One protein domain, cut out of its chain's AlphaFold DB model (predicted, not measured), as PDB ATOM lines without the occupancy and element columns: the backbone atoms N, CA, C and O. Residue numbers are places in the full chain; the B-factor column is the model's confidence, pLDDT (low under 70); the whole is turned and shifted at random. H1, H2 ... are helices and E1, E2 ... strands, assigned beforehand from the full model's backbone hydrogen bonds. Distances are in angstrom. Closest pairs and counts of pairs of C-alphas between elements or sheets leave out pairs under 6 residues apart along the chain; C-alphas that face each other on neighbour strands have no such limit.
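Overview. This is residues 52 to 154 of the 154 residues of an uncharacterized protein of Gongylonema pulchrum (UniProt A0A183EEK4). A strongly twisted sheet of three strands, E3, E7 and E6, has the hairpin of E1 and E2 packed on its edge strand E6, where E1 comes close to it. A second, smaller hairpin, E4 and E5, lies toward one end of the long axis, and the loop of residues 77 to 87 between E1 and E2 lies at the other. The printed part has 103 residues with one named helix and seven named strands, in the order E1, E2, H1, E3, E4, E5, E6, E7; the three sheets, E3 - E7 - E6, E1 - E2 and E4 - E5, are all antiparallel, and the class is mostly strand. The whole is only just compact, close to loose, with a radius of gyration of the C-alphas of 15.2 A, and its outline is elongated, spanning 49 by 32 by 19 A.

Along the chain. Begin with E6, residues 132 to 140, the longest strand: find C-alpha 132 at (22.460, 31.841, -26.533) and follow it 23.9 A to C-alpha 140 at (-0.007, 24.071, -28.472). E7, residues 146 to 153, comes back over 23.1 A and ends with C-alpha 153 at (19.317, 36.152, -25.229). E3, residues 104 to 110, measures 17.9 A. Earlier in the printed part, E1 starts with C-alpha 69 at (20.698, 30.395, -16.970), covers residues 69 to 76 and measures 20.1 A, with a bend of 54 degrees at residue 72. E2, residues 88 to 94, measures 19.1 A. The short elements are H1, residues 98 to 101 and 5.0 A long, E4, residues 120 to 123 and 10.2 A long, and E5, residues 126 to 130 and 11.7 A long.

Arrangement. Look first at E7, the inner strand of the three-stranded sheet. It is antiparallel to E6, with 157 degrees between their directions, and the two form a hairpin; N 134 and O 151 are 2.8 A apart, and N 149 and O 137 are also 2.8 A apart, both within hydrogen-bond range. On its other side E7 is antiparallel to E3 at 155 degrees, with N 108 and O 150 at 2.9 A. From edge strand E6, move to E1: their closest C-alphas, those of Trp 70 and Ala 134, are 4.4 A apart, and 10 pairs of C-alphas lie within 8 A. E1 and E2 form a hairpin, antiparallel at 153 degrees, with N 72 and O 91 at 2.8 A. E2 and E6 are near each other, with 8 pairs of C-alphas within 10 A. Residues 54 to 55 pair with residues 93 to 94 of E2, antiparallel. At the start of E6, see how E5 runs on into it across a break of 1 residue, at 45 degrees; the two meet only through their link. E5 forms a hairpin with E4, antiparallel at 140 degrees, with N 121 and O 129 at 2.9 A. E5 and E7 are only just apart, their closest C-alphas 8.5 A from each other. H1 is not on the three-stranded sheet, and is too short for any O i to N i+4 pair; its 1 pair of O i and N i+3 is not within range.

Size, cuts and confidence. The two C-alphas farthest apart, those of Thr 81 and Asn 124, are 51.9 A from each other. The printed part has no cut and runs to residue 154, the chain's last. The link of 11 residues from E1 to E2 is long, and residues 52 to 68 hold no named element. The mean pLDDT of the printed part is 77.8; look for values under 70 at residue 52, residues 76 to 87 and residues 113 to 114.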
ATOM      1  N   LEU A  52      32.766  30.622 -11.661       63.88
ATOM      2  CA  LEU A  52      32.744  29.426 -12.494       63.88
ATOM      3  C   LEU A  52      31.300  29.176 -12.933       63.88
ATOM      4  O   LEU A  52      30.382  29.272 -12.122       63.88
ATOM      5  N   GLN A  53      31.111  28.844 -14.209       73.19
ATOM      6  CA  GLN A  53      29.830  28.328 -14.677       73.19
ATOM      7  C   GLN A  53      29.529  26.991 -13.988       73.19
ATOM      8  O   GLN A  53      30.406  26.126 -13.903       73.19
ATOM      9  N   GLU A  54      28.297  26.816 -13.529       83.75
ATOM     10  CA  GLU A  54      27.815  25.565 -12.949       83.75
ATOM     11  C   GLU A  54      26.729  25.001 -13.861       83.75
ATOM     12  O   GLU A  54      25.913  25.745 -14.389       83.75
ATOM     13  N   CYS A  55      26.741  23.699 -14.116       84.50
ATOM     14  CA  CYS A  55      25.735  23.057 -14.955       84.50
ATOM     15  C   CYS A  55      25.120  21.892 -14.203       84.50
ATOM     16  O   CYS A  55      25.822  21.202 -13.458       84.50
ATOM     17  N   ASP A  56      23.838  21.643 -14.460       83.44
ATOM     18  CA  ASP A  56      23.165  20.447 -13.971       83.44
ATOM     19  C   ASP A  56      23.961  19.200 -14.383       83.44
ATOM     20  O   ASP A  56      24.429  19.063 -15.518       83.44
ATOM     21  N   SER A  57      24.134  18.275 -13.441       81.44
ATOM     22  CA  SER A  57      24.887  17.041 -13.694       81.44
ATOM     23  C   SER A  57      24.096  16.001 -14.495       81.44
ATOM     24  O   SER A  57      24.682  15.058 -15.034       81.44
ATOM     25  N   THR A  58      22.775  16.167 -14.579       77.31
ATOM     26  CA  THR A  58      21.839  15.230 -15.202       77.31
ATOM     27  C   THR A  58      20.810  15.966 -16.058       77.31
ATOM     28  O   THR A  58      20.529  17.148 -15.875       77.31
ATOM     29  N   TYR A  59      20.258  15.248 -17.034       77.38
ATOM     30  CA  TYR A  59      19.183  15.727 -17.894       77.38
ATOM     31  C   TYR A  59      17.832  15.527 -17.202       77.38
ATOM     32  O   TYR A  59      17.166  14.517 -17.424       77.38
ATOM     33  N   GLU A  60      17.447  16.472 -16.350       80.31
ATOM     34  CA  GLU A  60      16.205  16.395 -15.560       80.31
ATOM     35  C   GLU A  60      15.327  17.645 -15.690       80.31
ATOM     36  O   GLU A  60      14.141  17.602 -15.363       80.31
ATOM     37  N   SER A  61      15.874  18.748 -16.204       83.06
ATOM     38  CA  SER A  61      15.172  20.028 -16.267       83.06
ATOM     39  C   SER A  61      14.229  20.083 -17.471       83.06
ATOM     40  O   SER A  61      14.639  19.838 -18.598       83.06
ATOM     41  N   GLU A  62      12.964  20.449 -17.276       83.81
ATOM     42  CA  GLU A  62      12.017  20.656 -18.389       83.81
ATOM     43  C   GLU A  62      12.085  22.076 -18.976       83.81
ATOM     44  O   GLU A  62      11.475  22.343 -20.009       83.81
ATOM     45  N   SER A  63      12.791  22.999 -18.311       87.12
ATOM     46  CA  SER A  63      12.964  24.398 -18.725       87.12
ATOM     47  C   SER A  63      14.075  25.077 -17.909       87.12
ATOM     48  O   SER A  63      14.296  24.729 -16.745       87.12
ATOM     49  N   CYS A  64      14.760  26.059 -18.502       87.88
ATOM     50  CA  CYS A  64      15.796  26.874 -17.856       87.88
ATOM     51  C   CYS A  64      15.295  28.306 -17.590       87.88
ATOM     52  O   CYS A  64      15.694  29.264 -18.247       87.88
ATOM     53  N   LEU A  65      14.392  28.466 -16.618       83.81
ATOM     54  CA  LEU A  65      13.662  29.727 -16.395       83.81
ATOM     55  C   LEU A  65      14.474  30.858 -15.750       83.81
ATOM     56  O   LEU A  65      14.016  32.005 -15.735       83.81
ATOM     57  N   ARG A  66      15.632  30.573 -15.145       86.94
ATOM     58  CA  ARG A  66      16.362  31.613 -14.409       86.94
ATOM     59  C   ARG A  66      17.046  32.585 -15.366       86.94
ATOM     60  O   ARG A  66      17.492  32.237 -16.455       86.94
ATOM     61  N   THR A  67      17.161  33.842 -14.945       85.81
ATOM     62  CA  THR A  67      17.772  34.896 -15.769       85.81
ATOM     63  C   THR A  67      19.281  34.749 -15.919       85.81
ATOM     64  O   THR A  67      19.844  35.274 -16.873       85.81
ATOM     65  N   ASP A  68      19.912  34.017 -15.007       84.44
ATOM     66  CA  ASP A  68      21.327  33.667 -15.025       84.44
ATOM     67  C   ASP A  68      21.599  32.308 -15.686       84.44
ATOM     68  O   ASP A  68      22.705  31.789 -15.551       84.44
ATOM     69  N   GLN A  69      20.606  31.721 -16.368       88.38
ATOM     70  CA  GLN A  69      20.698  30.395 -16.970       88.38
ATOM     71  C   GLN A  69      20.609  30.387 -18.497       88.38
ATOM     72  O   GLN A  69      20.082  31.304 -19.132       88.38
ATOM     73  N   TRP A  70      21.116  29.296 -19.073       88.94
ATOM     74  CA  TRP A  70      20.914  28.913 -20.465       88.94
ATOM     75  C   TRP A  70      20.811  27.393 -20.615       88.94
ATOM     76  O   TRP A  70      21.222  26.630 -19.735       88.94
ATOM     77  N   VAL A  71      20.311  26.952 -21.770       89.38
ATOM     78  CA  VAL A  71      20.264  25.537 -22.152       89.38
ATOM     79  C   VAL A  71      21.667  25.075 -22.556       89.38
ATOM     80  O   VAL A  71      22.160  25.398 -23.639       89.38
ATOM     81  N   GLY A  72      22.320  24.312 -21.680       85.19
ATOM     82  CA  GLY A  72      23.649  23.731 -21.894       85.19
ATOM     83  C   GLY A  72      23.630  22.408 -22.662       85.19
ATOM     84  O   GLY A  72      24.618  22.046 -23.301       85.19
ATOM     85  N   GLY A  73      22.501  21.700 -22.648       82.75
ATOM     86  CA  GLY A  73      22.319  20.455 -23.385       82.75
ATOM     87  C   GLY A  73      20.851  20.078 -23.522       82.75
ATOM     88  O   GLY A  73      20.020  20.496 -22.718       82.75
ATOM     89  N   ILE A  74      20.545  19.239 -24.516       82.75
ATOM     90  CA  ILE A  74      19.204  18.691 -24.755       82.75
ATOM     91  C   ILE A  74      19.301  17.164 -24.843       82.75
ATOM     92  O   ILE A  74      20.082  16.636 -25.635       82.75
ATOM     93  N   GLY A  75      18.512  16.464 -24.034       78.31
ATOM     94  CA  GLY A  75      18.493  15.011 -23.917       78.31
ATOM     95  C   GLY A  75      17.091  14.430 -24.131       78.31
ATOM     96  O   GLY A  75      16.092  15.132 -23.959       78.31
ATOM     97  N   PRO A  76      16.986  13.151 -24.526       69.88
ATOM     98  CA  PRO A  76      15.705  12.466 -24.644       69.88
ATOM     99  C   PRO A  76      15.180  12.060 -23.264       69.88
ATOM    100  O   PRO A  76      15.932  11.538 -22.440       69.88
ATOM    101  N   MET A  77      13.879  12.210 -23.021       66.19
ATOM    102  CA  MET A  77      13.257  11.607 -21.844       66.19
ATOM    103  C   MET A  77      12.967  10.121 -22.097       66.19
ATOM    104  O   MET A  77      12.460   9.719 -23.143       66.19
ATOM    105  N   TYR A  78      13.281   9.294 -21.110       56.38
ATOM    106  CA  TYR A  78      13.438   7.835 -21.187       56.38
ATOM    107  C   TYR A  78      12.144   7.012 -21.368       56.38
ATOM    108  O   TYR A  78      12.211   5.788 -21.406       56.38
ATOM    109  N   ASN A  79      10.975   7.636 -21.548       52.97
ATOM    110  CA  ASN A  79       9.709   6.935 -21.813       52.97
ATOM    111  C   ASN A  79       9.128   7.312 -23.185       52.97
ATOM    112  O   ASN A  79       8.107   7.985 -23.295       52.97
ATOM    113  N   ALA A  80       9.777   6.821 -24.244       50.47
ATOM    114  CA  ALA A  80       9.390   7.024 -25.644       50.47
ATOM    115  C   ALA A  80       8.072   6.325 -26.063       50.47
ATOM    116  O   ALA A  80       7.635   6.448 -27.206       50.47
ATOM    117  N   THR A  81       7.433   5.569 -25.163       50.75
ATOM    118  CA  THR A  81       6.237   4.760 -25.452       50.75
ATOM    119  C   THR A  81       4.933   5.572 -25.453       50.75
ATOM    120  O   THR A  81       3.904   5.071 -25.901       50.75
ATOM    121  N   ILE A  82       4.954   6.825 -24.982       47.12
ATOM    122  CA  ILE A  82       3.789   7.722 -24.933       47.12
ATOM    123  C   ILE A  82       4.088   8.956 -25.802       47.12
ATOM    124  O   ILE A  82       4.595   9.961 -25.327       47.12
ATOM    125  N   LEU A  83       3.737   8.853 -27.088       45.72
ATOM    126  CA  LEU A  83       3.838   9.862 -28.157       45.72
ATOM    127  C   LEU A  83       5.261  10.281 -28.624       45.72
ATOM    128  O   LEU A  83       6.059  10.787 -27.846       45.72
ATOM    129  N   PRO A  84       5.545  10.255 -29.945       45.66
ATOM    130  CA  PRO A  84       6.862  10.568 -30.533       45.66
ATOM    131  C   PRO A  84       7.265  12.062 -30.505       45.66
ATOM    132  O   PRO A  84       8.223  12.454 -31.162       45.66
ATOM    133  N   LEU A  85       6.526  12.918 -29.790       48.62
ATOM    134  CA  LEU A  85       6.649  14.389 -29.836       48.62
ATOM    135  C   LEU A  85       6.793  15.030 -28.445       48.62
ATOM    136  O   LEU A  85       6.634  16.241 -28.269       48.62
ATOM    137  N   ALA A  86       7.027  14.214 -27.429       52.09
ATOM    138  CA  ALA A  86       7.254  14.617 -26.054       52.09
ATOM    139  C   ALA A  86       8.343  13.648 -25.572       52.09
ATOM    140  O   ALA A  86       8.156  12.445 -25.621       52.09
ATOM    141  N   LEU A  87       9.548  14.069 -25.228       63.38
ATOM    142  CA  LEU A  87       9.851  14.886 -24.069       63.38
ATOM    143  C   LEU A  87      11.365  15.133 -24.155       63.38
ATOM    144  O   LEU A  87      12.135  14.170 -24.222       63.38
ATOM    145  N   PHE A  88      11.784  16.392 -24.226       71.12
ATOM    146  CA  PHE A  88      13.195  16.732 -24.090       71.12
ATOM    147  C   PHE A  88      13.423  17.206 -22.665       71.12
ATOM    148  O   PHE A  88      12.631  17.981 -22.138       71.12
ATOM    149  N   VAL A  89      14.489  16.706 -22.069       81.25
ATOM    150  CA  VAL A  89      15.020  17.172 -20.793       81.25
ATOM    151  C   VAL A  89      16.291  17.951 -21.079       81.25
ATOM    152  O   VAL A  89      17.001  17.679 -22.050       81.25
ATOM    153  N   PHE A  90      16.577  18.942 -20.259       85.19
ATOM    154  CA  PHE A  90      17.657  19.889 -20.450       85.19
ATOM    155  C   PHE A  90      18.690  19.748 -19.343       85.19
ATOM    156  O   PHE A  90      18.384  19.347 -18.220       85.19
ATOM    157  N   ILE A  91      19.920  20.107 -19.690       87.31
ATOM    158  CA  ILE A  91      20.920  20.531 -18.717       87.31
ATOM    159  C   ILE A  91      20.884  22.051 -18.725       87.31
ATOM    160  O   ILE A  91      21.165  22.657 -19.764       87.31
ATOM    161  N   CYS A  92      20.547  22.660 -17.592       86.69
ATOM    162  CA  CYS A  92      20.664  24.098 -17.430       86.69
ATOM    163  C   CYS A  92      22.049  24.425 -16.882       86.69
ATOM    164  O   CYS A  92      22.546  23.777 -15.962       86.69
ATOM    165  N   CYS A  93      22.682  25.439 -17.456       85.88
ATOM    166  CA  CYS A  93      23.920  25.994 -16.933       85.88
ATOM    167  C   CYS A  93      23.660  27.395 -16.393       85.88
ATOM    168  O   CYS A  93      22.848  28.122 -16.959       85.88
ATOM    169  N   THR A  94      24.327  27.762 -15.304       82.81
ATOM    170  CA  THR A  94      24.252  29.049 -14.614       82.81
ATOM    171  C   THR A  94      25.564  29.809 -14.753       82.81
ATOM    172  O   THR A  94      26.659  29.245 -14.678       82.81
ATOM    173  N   TYR A  95      25.458  31.121 -14.940       83.00
ATOM    174  CA  TYR A  95      26.588  32.040 -14.894       83.00
ATOM    175  C   TYR A  95      26.082  33.401 -14.422       83.00
ATOM    176  O   TYR A  95      25.287  34.043 -15.110       83.00
ATOM    177  N   GLY A  96      26.497  33.830 -13.227       74.88
ATOM    178  CA  GLY A  96      25.880  34.972 -12.549       74.88
ATOM    179  C   GLY A  96      25.993  36.286 -13.323       74.88
ATOM    180  O   GLY A  96      25.028  37.054 -13.351       74.88
ATOM    181  N   PHE A  97      27.072  36.488 -14.082       78.31
ATOM    182  CA  PHE A  97      27.228  37.628 -14.992       78.31
ATOM    183  C   PHE A  97      26.077  37.780 -16.004       78.31
ATOM    184  O   PHE A  97      25.772  38.902 -16.419       78.31
ATOM    185  N   LEU A  98      25.388  36.697 -16.392       78.94
ATOM    186  CA  LEU A  98      24.235  36.770 -17.305       78.94
ATOM    187  C   LEU A  98      23.056  37.535 -16.701       78.94
ATOM    188  O   LEU A  98      22.284  38.149 -17.436       78.94
ATOM    189  N   LYS A  99      22.928  37.559 -15.372       81.44
ATOM    190  CA  LYS A  99      21.826  38.244 -14.692       81.44
ATOM    191  C   LYS A  99      21.784  39.741 -14.997       81.44
ATOM    192  O   LYS A  99      20.701  40.314 -15.066       81.44
ATOM    193  N   GLU A 100      22.951  40.356 -15.162       78.50
ATOM    194  CA  GLU A 100      23.097  41.799 -15.382       78.50
ATOM    195  C   GLU A 100      23.429  42.153 -16.835       78.50
ATOM    196  O   GLU A 100      23.179  43.277 -17.266       78.50
ATOM    197  N   SER A 101      24.004  41.212 -17.589       79.19
ATOM    198  CA  SER A 101      24.481  41.460 -18.953       79.19
ATOM    199  C   SER A 101      23.545  40.963 -20.053       79.19
ATOM    200  O   SER A 101      23.670  41.435 -21.184       79.19
ATOM    201  N   SER A 102      22.613  40.054 -19.743       83.50
ATOM    202  CA  SER A 102      21.764  39.445 -20.767       83.50
ATOM    203  C   SER A 102      20.650  40.364 -21.254       83.50
ATOM    204  O   SER A 102      20.013  41.084 -20.485       83.50
ATOM    205  N   THR A 103      20.396  40.328 -22.560       85.50
ATOM    206  CA  THR A 103      19.292  41.054 -23.198       85.50
ATOM    207  C   THR A 103      18.442  40.111 -24.043       85.50
ATOM    208  O   THR A 103      18.972  39.357 -24.860       85.50
ATOM    209  N   ASP A 104      17.118  40.181 -23.879       88.38
ATOM    210  CA  ASP A 104      16.168  39.381 -24.656       88.38
ATOM    211  C   ASP A 104      16.221  39.723 -26.150       88.38
ATOM    212  O   ASP A 104      16.139  40.886 -26.554       88.38
ATOM    213  N   ARG A 105      16.308  38.683 -26.985       84.88
ATOM    214  CA  ARG A 105      16.250  38.786 -28.455       84.88
ATOM    215  C   ARG A 105      14.925  38.367 -29.052       84.88
ATOM    216  O   ARG A 105      14.651  38.692 -30.205       84.88
ATOM    217  N   GLY A 106      14.110  37.674 -28.268       86.56
ATOM    218  CA  GLY A 106      12.805  37.184 -28.673       86.56
ATOM    219  C   GLY A 106      12.763  35.668 -28.786       86.56
ATOM    220  O   GLY A 106      13.583  34.949 -28.212       86.56
ATOM    221  N   VAL A 107      11.752  35.196 -29.511       87.75
ATOM    222  CA  VAL A 107      11.378  33.786 -29.583       87.75
ATOM    223  C   VAL A 107      11.268  33.369 -31.044       87.75
ATOM    224  O   VAL A 107      10.583  34.032 -31.823       87.75
ATOM    225  N   ALA A 108      11.916  32.266 -31.421       85.94
ATOM    226  CA  ALA A 108      11.723  31.646 -32.729       85.94
ATOM    227  C   ALA A 108      10.778  30.450 -32.623       85.94
ATOM    228  O   ALA A 108      10.977  29.570 -31.786       85.94
ATOM    229  N   ILE A 109       9.786  30.396 -33.510       85.25
ATOM    230  CA  ILE A 109       8.910  29.233 -33.662       85.25
ATOM    231  C   ILE A 109       9.554  28.276 -34.662       85.25
ATOM    232  O   ILE A 109       9.895  28.667 -35.779       85.25
ATOM    233  N   VAL A 110       9.702  27.018 -34.261       81.62
ATOM    234  CA  VAL A 110      10.383  25.972 -35.021       81.62
ATOM    235  C   VAL A 110       9.401  24.865 -35.342       81.62
ATOM    236  O   VAL A 110       8.862  24.204 -34.453       81.62
ATOM    237  N   ASN A 111       9.180  24.652 -36.635       76.12
ATOM    238  CA  ASN A 111       8.408  23.522 -37.128       76.12
ATOM    239  C   ASN A 111       9.319  22.308 -37.364       76.12
ATOM    240  O   ASN A 111      10.527  22.465 -37.573       76.12
ATOM    241  N   PRO A 112       8.759  21.085 -37.384       70.56
ATOM    242  CA  PRO A 112       9.517  19.887 -37.725       70.56
ATOM    243  C   PRO A 112      10.299  20.045 -39.037       70.56
ATOM    244  O   PRO A 112       9.761  20.503 -40.044       70.56
ATOM    245  N   GLY A 113      11.579  19.666 -39.016       69.69
ATOM    246  CA  GLY A 113      12.485  19.775 -40.166       69.69
ATOM    247  C   GLY A 113      13.106  21.161 -40.383       69.69
ATOM    248  O   GLY A 113      13.896  21.320 -41.311       69.69
ATOM    249  N   GLN A 114      12.788  22.155 -39.547       69.69
ATOM    250  CA  GLN A 114      13.406  23.479 -39.614       69.69
ATOM    251  C   GLN A 114      14.668  23.575 -38.753       69.69
ATOM    252  O   GLN A 114      14.831  22.879 -37.754       69.69
ATOM    253  N   ILE A 115      15.553  24.485 -39.154       70.19
ATOM    254  CA  ILE A 115      16.777  24.834 -38.436       70.19
ATOM    255  C   ILE A 115      16.651  26.291 -38.012       70.19
ATOM    256  O   ILE A 115      16.274  27.135 -38.826       70.19
ATOM    257  N   VAL A 116      17.011  26.589 -36.764       72.75
ATOM    258  CA  VAL A 116      17.191  27.970 -36.308       72.75
ATOM    259  C   VAL A 116      18.665  28.238 -36.074       72.75
ATOM    260  O   VAL A 116      19.382  27.416 -35.505       72.75
ATOM    261  N   VAL A 117      19.111  29.399 -36.542       76.38
ATOM    262  CA  VAL A 117      20.490  29.863 -36.423       76.38
ATOM    263  C   VAL A 117      20.484  31.104 -35.539       76.38
ATOM    264  O   VAL A 117      19.740  32.043 -35.812       76.38
ATOM    265  N   GLY A 118      21.287  31.082 -34.474       74.25
ATOM    266  CA  GLY A 118      21.470  32.236 -33.596       74.25
ATOM    267  C   GLY A 118      22.188  33.391 -34.298       74.25
ATOM    268  O   GLY A 118      22.908  33.188 -35.281       74.25
ATOM    269  N   GLY A 119      21.982  34.605 -33.795       75.06
ATOM    270  CA  GLY A 119      22.593  35.816 -34.320       75.06
ATOM    271  C   GLY A 119      23.989  36.095 -33.761       75.06
ATOM    272  O   GLY A 119      24.365  35.688 -32.661       75.06
ATOM    273  N   GLU A 120      24.751  36.855 -34.542       77.38
ATOM    274  CA  GLU A 120      25.990  37.493 -34.111       77.38
ATOM    275  C   GLU A 120      25.701  38.954 -33.760       77.38
ATOM    276  O   GLU A 120      24.998  39.648 -34.498       77.38
ATOM    277  N   VAL A 121      26.265  39.452 -32.660       74.38
ATOM    278  CA  VAL A 121      26.040  40.833 -32.222       74.38
ATOM    279  C   VAL A 121      27.269  41.677 -32.502       74.38
ATOM    280  O   VAL A 121      28.352  41.425 -31.965       74.38
ATOM    281  N   LEU A 122      27.103  42.701 -33.343       78.25
ATOM    282  CA  LEU A 122      28.186  43.580 -33.768       78.25
ATOM    283  C   LEU A 122      28.063  44.972 -33.146       78.25
ATOM    284  O   LEU A 122      26.994  45.574 -33.116       78.25
ATOM    285  N   LYS A 123      29.201  45.525 -32.726       78.88
ATOM    286  CA  LYS A 123      29.362  46.923 -32.322       78.88
ATOM    287  C   LYS A 123      30.546  47.504 -33.079       78.88
ATOM    288  O   LYS A 123      31.663  47.003 -32.971       78.88
ATOM    289  N   ASN A 124      30.306  48.551 -33.868       87.69
ATOM    290  CA  ASN A 124      31.317  49.194 -34.721       87.69
ATOM    291  C   ASN A 124      32.029  48.206 -35.669       87.69
ATOM    292  O   ASN A 124      33.250  48.237 -35.806       87.69
ATOM    293  N   GLY A 125      31.275  47.277 -36.270       79.94
ATOM    294  CA  GLY A 125      31.816  46.252 -37.173       79.94
ATOM    295  C   GLY A 125      32.605  45.135 -36.483       79.94
ATOM    296  O   GLY A 125      33.140  44.262 -37.161       79.94
ATOM    297  N   ARG A 126      32.677  45.132 -35.145       76.62
ATOM    298  CA  ARG A 126      33.306  44.069 -34.360       76.62
ATOM    299  C   ARG A 126      32.248  43.248 -33.633       76.62
ATOM    300  O   ARG A 126      31.438  43.803 -32.897       76.62
ATOM    301  N   GLN A 127      32.304  41.933 -33.800       77.19
ATOM    302  CA  GLN A 127      31.505  40.998 -33.018       77.19
ATOM    303  C   GLN A 127      31.909  41.059 -31.541       77.19
ATOM    304  O   GLN A 127      33.100  40.991 -31.221       77.19
ATOM    305  N   TYR A 128      30.928  41.233 -30.657       75.50
ATOM    306  CA  TYR A 128      31.155  41.307 -29.212       75.50
ATOM    307  C   TYR A 128      30.279  40.352 -28.396       75.50
ATOM    308  O   TYR A 128      30.598  40.129 -27.234       75.50
ATOM    309  N   ALA A 129      29.223  39.789 -28.986       72.69
ATOM    310  CA  ALA A 129      28.393  38.768 -28.359       72.69
ATOM    311  C   ALA A 129      27.800  37.819 -29.412       72.69
ATOM    312  O   ALA A 129      27.828  38.102 -30.617       72.69
ATOM    313  N   PHE A 130      27.258  36.707 -28.929       80.44
ATOM    314  CA  PHE A 130      26.487  35.731 -29.687       80.44
ATOM    315  C   PHE A 130      25.183  35.469 -28.950       80.44
ATOM    316  O   PHE A 130      25.148  35.551 -27.722       80.44
ATOM    317  N   ASP A 131      24.150  35.099 -29.696       82.88
ATOM    318  CA  ASP A 131      22.911  34.658 -29.076       82.88
ATOM    319  C   ASP A 131      23.099  33.273 -28.440       82.88
ATOM    320  O   ASP A 131      23.665  32.357 -29.046       82.88
ATOM    321  N   TYR A 132      22.580  33.111 -27.230       85.12
ATOM    322  CA  TYR A 132      22.460  31.841 -26.533       85.12
ATOM    323  C   TYR A 132      20.988  31.463 -26.353       85.12
ATOM    324  O   TYR A 132      20.090  32.310 -26.371       85.12
ATOM    325  N   ILE A 133      20.739  30.162 -26.198       89.06
ATOM    326  CA  ILE A 133      19.394  29.629 -25.976       89.06
ATOM    327  C   ILE A 133      19.075  29.776 -24.492       89.06
ATOM    328  O   ILE A 133      19.620  29.050 -23.664       89.06
ATOM    329  N   ALA A 134      18.206  30.725 -24.166       89.88
ATOM    330  CA  ALA A 134      17.747  30.937 -22.803       89.88
ATOM    331  C   ALA A 134      16.834  29.792 -22.357       89.88
ATOM    332  O   ALA A 134      17.003  29.273 -21.261       89.88
ATOM    333  N   ASP A 135      15.907  29.378 -23.224       89.81
ATOM    334  CA  ASP A 135      14.972  28.296 -22.928       89.81
ATOM    335  C   ASP A 135      14.349  27.710 -24.203       89.81
ATOM    336  O   ASP A 135      14.398  28.327 -25.275       89.81
ATOM    337  N   ILE A 136      13.738  26.531 -24.086       86.44
ATOM    338  CA  ILE A 136      12.965  25.895 -25.158       86.44
ATOM    339  C   ILE A 136      11.597  25.502 -24.611       86.44
ATOM    340  O   ILE A 136      11.468  24.600 -23.789       86.44
ATOM    341  N   LEU A 137      10.558  26.153 -25.123       84.94
ATOM    342  CA  LEU A 137       9.180  25.956 -24.697       84.94
ATOM    343  C   LEU A 137       8.403  25.139 -25.724       84.94
ATOM    344  O   LEU A 137       8.540  25.315 -26.936       84.94
ATOM    345  N   LYS A 138       7.516  24.279 -25.230       77.06
ATOM    346  CA  LYS A 138       6.539  23.566 -26.047       77.06
ATOM    347  C   LYS A 138       5.182  24.236 -25.894       77.06
ATOM    348  O   LYS A 138       4.628  24.288 -24.800       77.06
ATOM    349  N   MET A 139       4.629  24.708 -27.001       75.62
ATOM    350  CA  MET A 139       3.313  25.338 -27.041       75.62
ATOM    351  C   MET A 139       2.352  24.504 -27.884       75.62
ATOM    352  O   MET A 139       2.768  23.713 -28.729       75.62
ATOM    353  N   ARG A 140       1.052  24.662 -27.650       76.00
ATOM    354  CA  ARG A 140      -0.007  24.071 -28.472       76.00
ATOM    355  C   ARG A 140      -0.658  25.196 -29.268       76.00
ATOM    356  O   ARG A 140      -1.034  26.207 -28.681       76.00
ATOM    357  N   ASN A 141      -0.726  25.038 -30.583       75.31
ATOM    358  CA  ASN A 141      -1.410  25.976 -31.466       75.31
ATOM    359  C   ASN A 141      -2.927  25.714 -31.467       75.31
ATOM    360  O   ASN A 141      -3.378  24.673 -30.991       75.31
ATOM    361  N   GLU A 142      -3.699  26.627 -32.056       81.38
ATOM    362  CA  GLU A 142      -5.154  26.540 -32.233       81.38
ATOM    363  C   GLU A 142      -5.589  25.247 -32.950       81.38
ATOM    364  O   GLU A 142      -6.612  24.664 -32.606       81.38
ATOM    365  N   ASP A 143      -4.760  24.738 -33.867       80.56
ATOM    366  CA  ASP A 143      -4.979  23.480 -34.601       80.56
ATOM    367  C   ASP A 143      -4.654  22.203 -33.794       80.56
ATOM    368  O   ASP A 143      -4.457  21.135 -34.374       80.56
ATOM    369  N   ASP A 144      -4.467  22.305 -32.478       74.81
ATOM    370  CA  ASP A 144      -4.018  21.216 -31.592       74.81
ATOM    371  C   ASP A 144      -2.622  20.640 -31.919       74.81
ATOM    372  O   ASP A 144      -2.188  19.614 -31.390       74.81
ATOM    373  N   ARG A 145      -1.862  21.327 -32.780       73.62
ATOM    374  CA  ARG A 145      -0.483  20.957 -33.127       73.62
ATOM    375  C   ARG A 145       0.509  21.546 -32.137       73.62
ATOM    376  O   ARG A 145       0.385  22.698 -31.725       73.62
ATOM    377  N   PHE A 146       1.535  20.774 -31.799       73.44
ATOM    378  CA  PHE A 146       2.630  21.263 -30.968       73.44
ATOM    379  C   PHE A 146       3.605  22.122 -31.777       73.44
ATOM    380  O   PHE A 146       4.039  21.728 -32.859       73.44
ATOM    381  N   LEU A 147       3.965  23.269 -31.214       76.00
ATOM    382  CA  LEU A 147       5.002  24.174 -31.691       76.00
ATOM    383  C   LEU A 147       6.163  24.162 -30.702       76.00
ATOM    384  O   LEU A 147       5.954  24.101 -29.488       76.00
ATOM    385  N   ILE A 148       7.381  24.235 -31.229       83.00
ATOM    386  CA  ILE A 148       8.583  24.428 -30.422       83.00
ATOM    387  C   ILE A 148       8.983  25.894 -30.522       83.00
ATOM    388  O   ILE A 148       9.109  26.432 -31.619       83.00
ATOM    389  N   CYS A 149       9.178  26.527 -29.378       85.31
ATOM    390  CA  CYS A 149       9.563  27.919 -29.249       85.31
ATOM    391  C   CYS A 149      10.952  27.977 -28.620       85.31
ATOM    392  O   CYS A 149      11.143  27.476 -27.517       85.31
ATOM    393  N   ILE A 150      11.922  28.577 -29.304       87.12
ATOM    394  CA  ILE A 150      13.273  28.773 -28.773       87.12
ATOM    395  C   ILE A 150      13.417  30.228 -28.343       87.12
ATOM    396  O   ILE A 150      13.261  31.130 -29.166       87.12
ATOM    397  N   CYS A 151      13.710  30.450 -27.065       88.31
ATOM    398  CA  CYS A 151      13.938  31.766 -26.480       88.31
ATOM    399  C   CYS A 151      15.426  32.124 -26.570       88.31
ATOM    400  O   CYS A 151      16.278  31.332 -26.160       88.31
ATOM    401  N   TYR A 152      15.740  33.324 -27.059       86.94
ATOM    402  CA  TYR A 152      17.117  33.786 -27.243       86.94
ATOM    403  C   TYR A 152      17.443  34.997 -26.383       86.94
ATOM    404  O   TYR A 152      16.634  35.918 -26.237       86.94
ATOM    405  N   LYS A 153      18.682  35.017 -25.901       84.06
ATOM    406  CA  LYS A 153      19.317  36.152 -25.229       84.06
ATOM    407  C   LYS A 153      20.738  36.327 -25.757       84.06
ATOM    408  O   LYS A 153      21.271  35.403 -26.363       84.06
ATOM    409  N   HIS A 154      21.349  37.485 -25.537       76.50
ATOM    410  CA  HIS A 154      22.771  37.730 -25.809       76.50
ATOM    411  C   HIS A 154      23.418  38.584 -24.726       76.50
ATOM    412  O   HIS A 154      22.648  39.164 -23.929       76.50
TER     413      HIS A 154